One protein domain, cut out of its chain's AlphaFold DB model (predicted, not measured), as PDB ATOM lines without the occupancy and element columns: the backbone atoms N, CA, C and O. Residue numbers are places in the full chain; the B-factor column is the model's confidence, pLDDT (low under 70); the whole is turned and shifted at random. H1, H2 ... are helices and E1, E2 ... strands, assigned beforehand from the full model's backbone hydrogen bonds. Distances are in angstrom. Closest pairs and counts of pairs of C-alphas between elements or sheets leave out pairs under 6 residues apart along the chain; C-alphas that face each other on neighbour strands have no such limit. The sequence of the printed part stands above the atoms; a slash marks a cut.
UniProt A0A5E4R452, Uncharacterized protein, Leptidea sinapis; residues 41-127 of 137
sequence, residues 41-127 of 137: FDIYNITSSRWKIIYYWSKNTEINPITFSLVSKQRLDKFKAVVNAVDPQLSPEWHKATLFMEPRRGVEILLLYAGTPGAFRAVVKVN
ATOM      1  N   PHE A  41      43.469  21.839  19.653       70.88
ATOM      2  CA  PHE A  41      43.732  21.658  21.076       70.88
ATOM      3  C   PHE A  41      43.560  20.187  21.456       70.88
ATOM      4  O   PHE A  41      42.436  19.700  21.576       70.88
ATOM      5  N   ASP A  42      44.674  19.488  21.657       78.31
ATOM      6  CA  ASP A  42      44.686  18.142  22.229       78.31
ATOM      7  C   ASP A  42      45.116  18.212  23.697       78.31
ATOM      8  O   ASP A  42      46.255  18.545  24.023       78.31
ATOM      9  N   ILE A  43      44.183  17.874  24.587       76.94
ATOM     10  CA  ILE A  43      44.359  17.896  26.042       76.94
ATOM     11  C   ILE A  43      45.533  17.001  26.469       76.94
ATOM     12  O   ILE A  43      46.295  17.354  27.376       76.94
ATOM     13  N   TYR A  44      45.709  15.850  25.820       81.25
ATOM     14  CA  TYR A  44      46.720  14.873  26.217       81.25
ATOM     15  C   TYR A  44      48.138  15.377  25.942       81.25
ATOM     16  O   TYR A  44      49.023  15.160  26.766       81.25
ATOM     17  N   ASN A  45      48.330  16.167  24.882       79.31
ATOM     18  CA  ASN A  45      49.626  16.767  24.547       79.31
ATOM     19  C   ASN A  45      50.057  17.883  25.517       79.31
ATOM     20  O   ASN A  45      51.214  18.303  25.517       79.31
ATOM     21  N   ILE A  46      49.140  18.376  26.354       77.75
ATOM     22  CA  ILE A  46      49.362  19.551  27.207       77.75
ATOM     23  C   ILE A  46      49.684  19.155  28.650       77.75
ATOM     24  O   ILE A  46      50.457  19.836  29.326       77.75
ATOM     25  N   THR A  47      49.137  18.038  29.122       78.12
ATOM     26  CA  THR A  47      49.109  17.670  30.551       78.12
ATOM     27  C   THR A  47      50.409  17.097  31.122       78.12
ATOM     28  O   THR A  47      50.519  16.936  32.335       78.12
ATOM     29  N   SER A  48      51.415  16.825  30.288       69.12
ATOM     30  CA  SER A  48      52.724  16.300  30.712       69.12
ATOM     31  C   SER A  48      53.866  17.318  30.642       69.12
ATOM     32  O   SER A  48      54.997  16.996  31.009       69.12
ATOM     33  N   SER A  49      53.595  18.539  30.177       78.44
ATOM     34  CA  SER A  49      54.622  19.532  29.856       78.44
ATOM     35  C   SER A  49      54.475  20.793  30.705       78.44
ATOM     36  O   SER A  49      53.373  21.193  31.081       78.44
ATOM     37  N   ARG A  50      55.602  21.452  30.997       83.06
ATOM     38  CA  ARG A  50      55.600  22.812  31.553       83.06
ATOM     39  C   ARG A  50      55.481  23.802  30.407       83.06
ATOM     40  O   ARG A  50      56.352  23.849  29.542       83.06
ATOM     41  N   TRP A  51      54.430  24.605  30.424       82.50
ATOM     42  CA  TRP A  51      54.144  25.567  29.368       82.50
ATOM     43  C   TRP A  51      54.696  26.939  29.726       82.50
ATOM     44  O   TRP A  51      54.486  27.440  30.830       82.50
ATOM     45  N   LYS A  52      55.407  27.559  28.782       81.88
ATOM     46  CA  LYS A  52      55.879  28.939  28.906       81.88
ATOM     47  C   LYS A  52      54.915  29.858  28.169       81.88
ATOM     48  O   LYS A  52      54.607  29.630  27.004       81.88
ATOM     49  N   ILE A  53      54.480  30.917  28.841       79.12
ATOM     50  CA  ILE A  53      53.690  31.973  28.212       79.12
ATOM     51  C   ILE A  53      54.610  32.736  27.252       79.12
ATOM     52  O   ILE A  53      55.602  33.324  27.685       79.12
ATOM     53  N   ILE A  54      54.299  32.702  25.955       76.12
ATOM     54  CA  ILE A  54      55.045  33.439  24.918       76.12
ATOM     55  C   ILE A  54      54.414  34.797  24.592       76.12
ATOM     56  O   ILE A  54      55.074  35.654  24.017       76.12
ATOM     57  N   TYR A  55      53.150  34.997  24.972       73.56
ATOM     58  CA  TYR A  55      52.407  36.223  24.721       73.56
ATOM     59  C   TYR A  55      51.383  36.478  25.830       73.56
ATOM     60  O   TYR A  55      50.682  35.560  26.259       73.56
ATOM     61  N   TYR A  56      51.304  37.719  26.302       79.69
ATOM     62  CA  TYR A  56      50.357  38.166  27.321       79.69
ATOM     63  C   TYR A  56      50.006  39.640  27.098       79.69
ATOM     64  O   TYR A  56      50.818  40.420  26.611       79.69
ATOM     65  N   TRP A  57      48.792  40.027  27.482       67.81
ATOM     66  CA  TRP A  57      48.234  41.354  27.188       67.81
ATOM     67  C   TRP A  57      48.369  42.327  28.373       67.81
ATOM     68  O   TRP A  57      48.054  43.506  28.254       67.81
ATOM     69  N   SER A  58      48.840  41.848  29.534       77.31
ATOM     70  CA  SER A  58      48.944  42.625  30.774       77.31
ATOM     71  C   SER A  58      50.389  42.785  31.239       77.31
ATOM     72  O   SER A  58      51.109  41.801  31.405       77.31
ATOM     73  N   LYS A  59      50.797  44.022  31.542       72.06
ATOM     74  CA  LYS A  59      52.160  44.357  31.998       72.06
ATOM     75  C   LYS A  59      52.560  43.684  33.318       72.06
ATOM     76  O   LYS A  59      53.747  43.527  33.570       72.06
ATOM     77  N   ASN A  60      51.589  43.240  34.115       74.06
ATOM     78  CA  ASN A  60      51.816  42.652  35.439       74.06
ATOM     79  C   ASN A  60      51.760  41.113  35.426       74.06
ATOM     80  O   ASN A  60      51.492  40.493  36.454       74.06
ATOM     81  N   THR A  61      51.947  40.482  34.264       68.81
ATOM     82  CA  THR A  61      51.883  39.020  34.156       68.81
ATOM     83  C   THR A  61      53.195  38.404  34.632       68.81
ATOM     84  O   THR A  61      54.236  38.570  34.000       68.81
ATOM     85  N   GLU A  62      53.156  37.668  35.741       68.94
ATOM     86  CA  GLU A  62      54.296  36.864  36.188       68.94
ATOM     87  C   GLU A  62      54.561  35.727  35.191       68.94
ATOM     88  O   GLU A  62      53.701  34.874  34.954       68.94
ATOM     89  N   ILE A  63      55.768  35.689  34.621       70.81
ATOM     90  CA  ILE A  63      56.178  34.668  33.648       70.81
ATOM     91  C   ILE A  63      56.657  33.423  34.403       70.81
ATOM     92  O   ILE A  63      57.849  33.124  34.465       70.81
ATOM     93  N   ASN A  64      55.717  32.698  35.004       79.62
ATOM     94  CA  ASN A  64      55.977  31.397  35.611       79.62
ATOM     95  C   ASN A  64      55.547  30.271  34.658       79.62
ATOM     96  O   ASN A  64      54.529  30.409  33.972       79.62
ATOM     97  N   PRO A  65      56.292  29.151  34.593       84.12
ATOM     98  CA  PRO A  65      55.853  27.990  33.836       84.12
ATOM     99  C   PRO A  65      54.523  27.470  34.382       84.12
ATOM    100  O   PRO A  65      54.409  27.167  35.569       84.12
ATOM    101  N   ILE A  66      53.537  27.338  33.502       87.50
ATOM    102  CA  ILE A  66      52.216  26.819  33.836       87.50
ATOM    103  C   ILE A  66      52.246  25.301  33.704       87.50
ATOM    104  O   ILE A  66      52.747  24.760  32.716       87.50
ATOM    105  N   THR A  67      51.685  24.609  34.691       90.38
ATOM    106  CA  THR A  67      51.448  23.165  34.599       90.38
ATOM    107  C   THR A  67      49.962  22.911  34.400       90.38
ATOM    108  O   THR A  67      49.132  23.454  35.131       90.38
ATOM    109  N   PHE A  68      49.630  22.082  33.414       91.06
ATOM    110  CA  PHE A  68      48.275  21.582  33.214       91.06
ATOM    111  C   PHE A  68      48.196  20.133  33.660       91.06
ATOM    112  O   PHE A  68      49.161  19.386  33.547       91.06
ATOM    113  N   SER A  69      47.039  19.721  34.156       92.25
ATOM    114  CA  SER A  69      46.816  18.338  34.566       92.25
ATOM    115  C   SER A  69      45.380  17.917  34.308       92.25
ATOM    116  O   SER A  69      44.452  18.727  34.372       92.25
ATOM    117  N   LEU A  70      45.205  16.631  34.007       92.50
ATOM    118  CA  LEU A  70      43.886  16.046  33.820       92.50
ATOM    119  C   LEU A  70      43.073  16.101  35.115       92.50
ATOM    120  O   LEU A  70      43.593  16.006  36.232       92.50
ATOM    121  N   VAL A  71      41.763  16.218  34.944       92.81
ATOM    122  CA  VAL A  71      40.815  16.183  36.051       92.81
ATOM    123  C   VAL A  71      40.646  14.736  36.513       92.81
ATOM    124  O   VAL A  71      40.101  13.901  35.797       92.81
ATOM    125  N   SER A  72      41.081  14.434  37.738       93.88
ATOM    126  CA  SER A  72      40.716  13.185  38.413       93.88
ATOM    127  C   SER A  72      39.487  13.403  39.294       93.88
ATOM    128  O   SER A  72      39.330  14.468  39.898       93.88
ATOM    129  N   LYS A  73      38.625  12.384  39.414       93.31
ATOM    130  CA  LYS A  73      37.398  12.456  40.231       93.31
ATOM    131  C   LYS A  73      37.693  12.909  41.663       93.31
ATOM    132  O   LYS A  73      37.111  13.873  42.142       93.31
ATOM    133  N   GLN A  74      38.679  12.280  42.304       95.12
ATOM    134  CA  GLN A  74      39.072  12.610  43.674       95.12
ATOM    135  C   GLN A  74      39.531  14.069  43.821       95.12
ATOM    136  O   GLN A  74      39.205  14.726  44.810       95.12
ATOM    137  N   ARG A  75      40.302  14.587  42.856       94.38
ATOM    138  CA  ARG A  75      40.782  15.973  42.889       94.38
ATOM    139  C   ARG A  75      39.641  16.959  42.661       94.38
ATOM    140  O   ARG A  75      39.547  17.944  43.389       94.38
ATOM    141  N   LEU A  76      38.762  16.668  41.705       95.56
ATOM    142  CA  LEU A  76      37.581  17.475  41.431       95.56
ATOM    143  C   LEU A  76      36.662  17.559  42.653       95.56
ATOM    144  O   LEU A  76      36.214  18.646  42.996       95.56
ATOM    145  N   ASP A  77      36.422  16.444  43.337       96.12
ATOM    146  CA  ASP A  77      35.542  16.412  44.508       96.12
ATOM    147  C   ASP A  77      36.121  17.216  45.684       96.12
ATOM    148  O   ASP A  77      35.400  17.984  46.323       96.12
ATOM    149  N   LYS A  78      37.442  17.151  45.907       93.88
ATOM    150  CA  LYS A  78      38.129  18.024  46.878       93.88
ATOM    151  C   LYS A  78      38.021  19.501  46.499       93.88
ATOM    152  O   LYS A  78      37.793  20.340  47.364       93.88
ATOM    153  N   PHE A  79      38.186  19.826  45.218       94.19
ATOM    154  CA  PHE A  79      38.086  21.200  44.732       94.19
ATOM    155  C   PHE A  79      36.667  21.760  44.905       94.19
ATOM    156  O   PHE A  79      36.505  22.844  45.462       94.19
ATOM    157  N   LYS A  80      35.643  20.987  44.516       94.50
ATOM    158  CA  LYS A  80      34.222  21.311  44.720       94.50
ATOM    159  C   LYS A  80      33.905  21.600  46.179       94.50
ATOM    160  O   LYS A  80      33.253  22.596  46.461       94.50
ATOM    161  N   ALA A  81      34.370  20.748  47.093       93.44
ATOM    162  CA  ALA A  81      34.119  20.919  48.520       93.44
ATOM    163  C   ALA A  81      34.638  22.272  49.030       93.44
ATOM    164  O   ALA A  81      33.936  22.953  49.769       93.44
ATOM    165  N   VAL A  82      35.830  22.689  48.587       91.69
ATOM    166  CA  VAL A  82      36.395  23.991  48.967       91.69
ATOM    167  C   VAL A  82      35.615  25.144  48.340       91.69
ATOM    168  O   VAL A  82      35.266  26.083  49.046       91.69
ATOM    169  N   VAL A  83      35.312  25.079  47.041       91.19
ATOM    170  CA  VAL A  83      34.567  26.151  46.361       91.19
ATOM    171  C   VAL A  83      33.179  26.323  46.968       91.19
ATOM    172  O   VAL A  83      32.823  27.437  47.321       91.19
ATOM    173  N   ASN A  84      32.440  25.234  47.179       91.44
ATOM    174  CA  ASN A  84      31.100  25.285  47.766       91.44
ATOM    175  C   ASN A  84      31.107  25.777  49.223       91.44
ATOM    176  O   ASN A  84      30.101  26.301  49.687       91.44
ATOM    177  N   ALA A  85      32.214  25.594  49.951       90.25
ATOM    178  CA  ALA A  85      32.367  26.121  51.306       90.25
ATOM    179  C   ALA A  85      32.659  27.632  51.323       90.25
ATOM    180  O   ALA A  85      32.257  28.312  52.262       90.25
ATOM    181  N   VAL A  86      33.364  28.148  50.310       89.81
ATOM    182  CA  VAL A  86      33.712  29.575  50.197       89.81
ATOM    183  C   VAL A  86      32.578  30.379  49.561       89.81
ATOM    184  O   VAL A  86      32.230  31.443  50.060       89.81
ATOM    185  N   ASP A  87      32.004  29.870  48.473       88.69
ATOM    186  CA  ASP A  87      30.901  30.488  47.745       88.69
ATOM    187  C   ASP A  87      29.896  29.410  47.291       88.69
ATOM    188  O   ASP A  87      30.042  28.813  46.218       88.69
ATOM    189  N   PRO A  88      28.857  29.137  48.101       88.62
ATOM    190  CA  PRO A  88      27.835  28.153  47.759       88.62
ATOM    191  C   PRO A  88      26.912  28.606  46.616       88.62
ATOM    192  O   PRO A  88      26.201  27.771  46.057       88.62
ATOM    193  N   GLN A  89      26.893  29.897  46.258       91.56
ATOM    194  CA  GLN A  89      26.002  30.431  45.221       91.56
ATOM    195  C   GLN A  89      26.606  30.342  43.814       91.56
ATOM    196  O   GLN A  89      25.861  30.277  42.835       91.56
ATOM    197  N   LEU A  90      27.937  30.257  43.702       87.62
ATOM    198  CA  LEU A  90      28.657  30.224  42.423       87.62
ATOM    199  C   LEU A  90      28.168  29.134  41.449       87.62
ATOM    200  O   LEU A  90      28.296  29.299  40.240       87.62
ATOM    201  N   SER A  91      27.635  28.019  41.969       89.56
ATOM    202  CA  SER A  91      27.051  26.891  41.215       89.56
ATOM    203  C   SER A  91      27.710  26.559  39.849       89.56
ATOM    204  O   SER A  91      27.028  26.510  38.823       89.56
ATOM    205  N   PRO A  92      29.034  26.276  39.790       91.56
ATOM    206  CA  PRO A  92      29.717  25.994  38.526       91.56
ATOM    207  C   PRO A  92      29.195  24.740  37.809       91.56
ATOM    208  O   PRO A  92      28.813  23.749  38.434       91.56
ATOM    209  N   GLU A  93      29.292  24.723  36.478       94.38
ATOM    210  CA  GLU A  93      28.976  23.556  35.644       94.38
ATOM    211  C   GLU A  93      30.062  22.469  35.761       94.38
ATOM    212  O   GLU A  93      30.853  22.232  34.849       94.38
ATOM    213  N   TRP A  94      30.110  21.779  36.900       94.19
ATOM    214  CA  TRP A  94      31.172  20.827  37.240       94.19
ATOM    215  C   TRP A  94      31.361  19.677  36.247       94.19
ATOM    216  O   TRP A  94      32.448  19.109  36.171       94.19
ATOM    217  N   HIS A  95      30.312  19.310  35.512       94.31
ATOM    218  CA  HIS A  95      30.362  18.265  34.490       94.31
ATOM    219  C   HIS A  95      31.180  18.685  33.256       94.31
ATOM    220  O   HIS A  95      31.616  17.821  32.505       94.31
ATOM    221  N   LYS A  96      31.432  19.989  33.069       94.75
ATOM    222  CA  LYS A  96      32.292  20.534  32.004       94.75
ATOM    223  C   LYS A  96      33.763  20.656  32.418       94.75
ATOM    224  O   LYS A  96      34.569  21.209  31.669       94.75
ATOM    225  N   ALA A  97      34.126  20.177  33.610       94.88
ATOM    226  CA  ALA A  97      35.499  20.179  34.104       94.88
ATOM    227  C   ALA A  97      36.432  19.423  33.151       94.88
ATOM    228  O   ALA A  97      36.272  18.224  32.948       94.88
ATOM    229  N   THR A  98      37.411  20.132  32.587       93.06
ATOM    230  CA  THR A  98      38.297  19.584  31.546       93.06
ATOM    231  C   THR A  98      39.739  19.472  32.026       93.06
ATOM    232  O   THR A  98      40.364  18.424  31.888       93.06
ATOM    233  N   LEU A  99      40.269  20.541  32.626       93.12
ATOM    234  CA  LEU A  99      41.678  20.640  33.005       93.12
ATOM    235  C   LEU A  99      41.851  21.404  34.312       93.12
ATOM    236  O   LEU A  99      41.137  22.368  34.581       93.12
ATOM    237  N   PHE A 100      42.860  21.016  35.082       94.19
ATOM    238  CA  PHE A 100      43.435  21.869  36.112       94.19
ATOM    239  C   PHE A 100      44.640  22.621  35.559       94.19
ATOM    240  O   PHE A 100      45.453  22.055  34.828       94.19
ATOM    241  N   MET A 101      44.763  23.884  35.952       92.38
ATOM    242  CA  MET A 101      45.869  24.774  35.632       92.38
ATOM    243  C   MET A 101      46.498  25.300  36.923       92.38
ATOM    244  O   MET A 101      45.818  25.840  37.797       92.38
ATOM    245  N   GLU A 102      47.815  25.170  37.021       91.50
ATOM    246  CA  GLU A 102      48.620  25.604  38.160       91.50
ATOM    247  C   GLU A 102      49.684  26.591  37.662       91.50
ATOM    248  O   GLU A 102      50.764  26.176  37.231       91.50
ATOM    249  N   PRO A 103      49.390  27.904  37.663       86.25
ATOM    250  CA  PRO A 103      50.333  28.906  37.168       86.25
ATOM    251  C   PRO A 103      51.453  29.206  38.172       86.25
ATOM    252  O   PRO A 103      52.553  29.592  37.791       86.25
ATOM    253  N   ARG A 104      51.174  29.055  39.471       86.31
ATOM    254  CA  ARG A 104      52.138  29.242  40.559       86.31
ATOM    255  C   ARG A 104      51.677  28.514  41.814       86.31
ATOM    256  O   ARG A 104      50.504  28.170  41.956       86.31
ATOM    257  N   ARG A 105      52.596  28.313  42.760       84.81
ATOM    258  CA  ARG A 105      52.290  27.648  44.036       84.81
ATOM    259  C   ARG A 105      51.157  28.371  44.767       84.81
ATOM    260  O   ARG A 105      51.204  29.582  44.946       84.81
ATOM    261  N   GLY A 106      50.168  27.603  45.214       86.44
ATOM    262  CA  GLY A 106      49.017  28.129  45.947       86.44
ATOM    263  C   GLY A 106      47.895  28.680  45.065       86.44
ATOM    264  O   GLY A 106      46.862  29.039  45.610       86.44
ATOM    265  N   VAL A 107      48.037  28.704  43.738       89.12
ATOM    266  CA  VAL A 107      46.935  29.027  42.821       89.12
ATOM    267  C   VAL A 107      46.581  27.780  42.024       89.12
ATOM    268  O   VAL A 107      47.431  27.211  41.344       89.12
ATOM    269  N   GLU A 108      45.324  27.365  42.110       92.81
ATOM    270  CA  GLU A 108      44.780  26.239  41.359       92.81
ATOM    271  C   GLU A 108      43.530  26.710  40.621       92.81
ATOM    272  O   GLU A 108      42.630  27.298  41.218       92.81
ATOM    273  N   ILE A 109      43.487  26.477  39.314       94.31
ATOM    274  CA  ILE A 109      42.417  26.952  38.443       94.31
ATOM    275  C   ILE A 109      41.782  25.748  37.763       94.31
ATOM    276  O   ILE A 109      42.476  24.955  37.130       94.31
ATOM    277  N   LEU A 110      40.467  25.609  37.887       96.00
ATOM    278  CA  LEU A 110      39.695  24.613  37.154       96.00
ATOM    279  C   LEU A 110      39.147  25.242  35.872       96.00
ATOM    280  O   LEU A 110      38.404  26.220  35.929       96.00
ATOM    281  N   LEU A 111      39.498  24.663  34.726       94.75
ATOM    282  CA  LEU A 111      39.011  25.063  33.411       94.75
ATOM    283  C   LEU A 111      37.785  24.226  33.031       94.75
ATOM    284  O   LEU A 111      37.847  22.994  32.947       94.75
ATOM    285  N   LEU A 112      36.668  24.913  32.805       94.81
ATOM    286  CA  LEU A 112      35.393  24.365  32.362       94.81
ATOM    287  C   LEU A 112      35.212  24.657  30.872       94.81
ATOM    288  O   LEU A 112      35.347  25.806  30.456       94.81
ATOM    289  N   TYR A 113      34.891  23.648  30.070       91.50
ATOM    290  CA  TYR A 113      34.690  23.825  28.631       91.50
ATOM    291  C   TYR A 113      33.539  24.799  28.333       91.50
ATOM    292  O   TYR A 113      32.445  24.655  28.879       91.50
ATOM    293  N   ALA A 114      33.772  25.790  27.465       90.25
ATOM    294  CA  ALA A 114      32.800  26.849  27.179       90.25
ATOM    295  C   ALA A 114      31.919  26.592  25.940       90.25
ATOM    296  O   ALA A 114      31.072  27.424  25.625       90.25
ATOM    297  N   GLY A 115      32.083  25.454  25.255       83.12
ATOM    298  CA  GLY A 115      31.300  25.085  24.066       83.12
ATOM    299  C   GLY A 115      32.035  25.264  22.735       83.12
ATOM    300  O   GLY A 115      31.598  24.706  21.733       83.12
ATOM    301  N   THR A 116      33.161  25.979  22.724       81.50
ATOM    302  CA  THR A 116      34.043  26.136  21.558       81.50
ATOM    303  C   THR A 116      35.443  25.583  21.857       81.50
ATOM    304  O   THR A 116      35.925  25.712  22.987       81.50
ATOM    305  N   PRO A 117      36.116  24.920  20.892       78.25
ATOM    306  CA  PRO A 117      37.477  24.413  21.080       78.25
ATOM    307  C   PRO A 117      38.442  25.503  21.559       78.25
ATOM    308  O   PRO A 117      38.431  26.615  21.045       78.25
ATOM    309  N   GLY A 118      39.259  25.194  22.570       76.94
ATOM    310  CA  GLY A 118      40.218  26.143  23.146       76.94
ATOM    311  C   GLY A 118      39.615  27.207  24.078       76.94
ATOM    312  O   GLY A 118      40.372  27.898  24.758       76.94
ATOM    313  N   ALA A 119      38.287  27.315  24.179       84.00
ATOM    314  CA  ALA A 119      37.623  28.270  25.059       84.00
ATOM    315  C   ALA A 119      37.204  27.628  26.388       84.00
ATOM    316  O   ALA A 119      36.503  26.609  26.434       84.00
ATOM    317  N   PHE A 120      37.585  28.279  27.487       89.75
ATOM    318  CA  PHE A 120      37.337  27.787  28.837       89.75
ATOM    319  C   PHE A 120      36.841  28.895  29.763       89.75
ATOM    320  O   PHE A 120      37.324  30.025  29.723       89.75
ATOM    321  N   ARG A 121      35.914  28.546  30.656       91.94
ATOM    322  CA  ARG A 121      35.583  29.335  31.848       91.94
ATOM    323  C   ARG A 121      36.462  28.867  33.002       91.94
ATOM    324  O   ARG A 121      36.674  27.670  33.160       91.94
ATOM    325  N   ALA A 122      36.959  29.791  33.816       93.56
ATOM    326  CA  ALA A 122      37.889  29.476  34.896       93.56
ATOM    327  C   ALA A 122      37.233  29.639  36.273       93.56
ATOM    328  O   ALA A 122      36.667  30.689  36.569       93.56
ATOM    329  N   VAL A 123      37.372  28.627  37.133       94.38
ATOM    330  CA  VAL A 123      37.104  28.734  38.574       94.38
ATOM    331  C   VAL A 123      38.445  28.787  39.292       94.38
ATOM    332  O   VAL A 123      39.234  27.846  39.209       94.38
ATOM    333  N   VAL A 124      38.719  29.896  39.974       92.12
ATOM    334  CA  VAL A 124      40.027  30.171  40.578       92.12
ATOM    335  C   VAL A 124      39.977  29.901  42.076       92.12
ATOM    336  O   VAL A 124      39.163  30.481  42.788       92.12
ATOM    337  N   LYS A 125      40.896  29.068  42.567       90.06
ATOM    338  CA  LYS A 125      41.165  28.893  43.994       90.06
ATOM    339  C   LYS A 125      42.546  29.445  44.326       90.06
ATOM    340  O   LYS A 125      43.554  28.989  43.785       90.06
ATOM    341  N   VAL A 126      42.597  30.382  45.268       88.56
ATOM    342  CA  VAL A 126      43.846  30.931  45.806       88.56
ATOM    343  C   VAL A 126      44.004  30.474  47.251       88.56
ATOM    344  O   VAL A 126      43.304  30.933  48.147       88.56
ATOM    345  N   ASN A 127      44.949  29.573  47.488       78.19
ATOM    346  CA  ASN A 127      45.405  29.220  48.822       78.19
ATOM    347  C   ASN A 127      46.398  30.291  49.283       78.19
ATOM    348  O   ASN A 127      47.592  30.215  48.981       78.19
TER     349      ASN A 127
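AT A GLANCE: This is residues 41 to 127 of the 137 residues of an uncharacterized protein of Leptidea sinapis (UniProt A0A5E4R452). Look first for a strongly twisted sheet of four antiparallel strands, with one helix, H1, crossing over one face on the side of E2, E3 and E4. Beyond the other edge of the sheet, next to E1, a long stretch without named elements, residues 41 to 65, loops out and is tied to E1 by a short pairing of residues 50 to 51 with residues 66 to 67. The printed part has 87 residues, with one named helix and four named strands in the order E1, H1, E2, E3, E4, and the sheet runs E1, E2, E3, E4. The class is mixed, helices and strands, though under half of the residues, 41 of 87, are in named elements. The whole is compact, with a radius of gyration of the C-alphas of 13.4 A and spans of 35 by 28 by 22 A.

IN THESE COORDINATES: Begin with the longest strand by residues, E2, residues 97 to 104: find C-alpha 97 at (35.499, 20.179, 34.104), from where the strand runs 20.0 A to C-alpha 104 at (52.138, 29.242, 40.559). Next comes E3, residues 107 to 113, which is 19.5 A long from first to last C-alpha. E4, residues 120 to 126, covers 18.4 A and ends at C-alpha 126, at (43.846, 30.931, 45.806). Go back along the chain for E1, residues 66 to 70, a short strand of 13.6 A that begins at C-alpha 66, at (52.216, 26.819, 33.836). Between E1 and E2 lies H1, residues 73 to 86, which runs 20.1 A from Lys 73 to Val 86.

HOW THE PARTS SIT: Start at the inner strands E2 and E3, a hairpin whose directions stand at 152 degrees; look at N 101 and O 109, 2.8 A apart, and N 111 and O 99, also 2.8 A. On one side of it, E3 and E4 form another hairpin, antiparallel at 159 degrees, with N 112 and O 121 at 2.8 A and N 123 and O 110 at 2.9 A. E2, E3 and E4 are a meander, each strand the antiparallel neighbour of the one before. At the other edge, E1 is antiparallel to E2 at 153 degrees, and you will find N 69 and O 100 at 2.9 A, with the C-alphas of Ile 66 and Pro 103 facing each other at 4.4 A. The edge strands E1 and E4 are apart. H1 is on the sheet at a height over the sheet of 10.0 A, and with it the domain has two layers, a helix on one face of a sheet. It runs across the strands, at 71 degrees to E2 on the local plane, and lies over E2, E4 and, only just, E3, on which 3 of its C-alphas fall. Its closest C-alphas to E4 are those of Val 83 and Lys 125, 7.5 A apart, while H1 and E3 are near each other, with 5 pairs of C-alphas within 10 A. In H1 every O i to N i+4 pair is within hydrogen-bond range.

THE WHOLE: The two C-alphas farthest apart are those of Lys 59 and Gln 74, at 36.3 A, and from C-alpha 41 to C-alpha 127 you cross 28.8 A. The printed part has no cut. The links E1 to H1 and E2 to E3 are tight, those from H1 to E2 and from E3 to E4 are short, and there is no long link. Check the B-factor column for the model's confidence: the mean pLDDT of the printed part is 86.7, and residues 48, 57 and 61 to 62 are under 70.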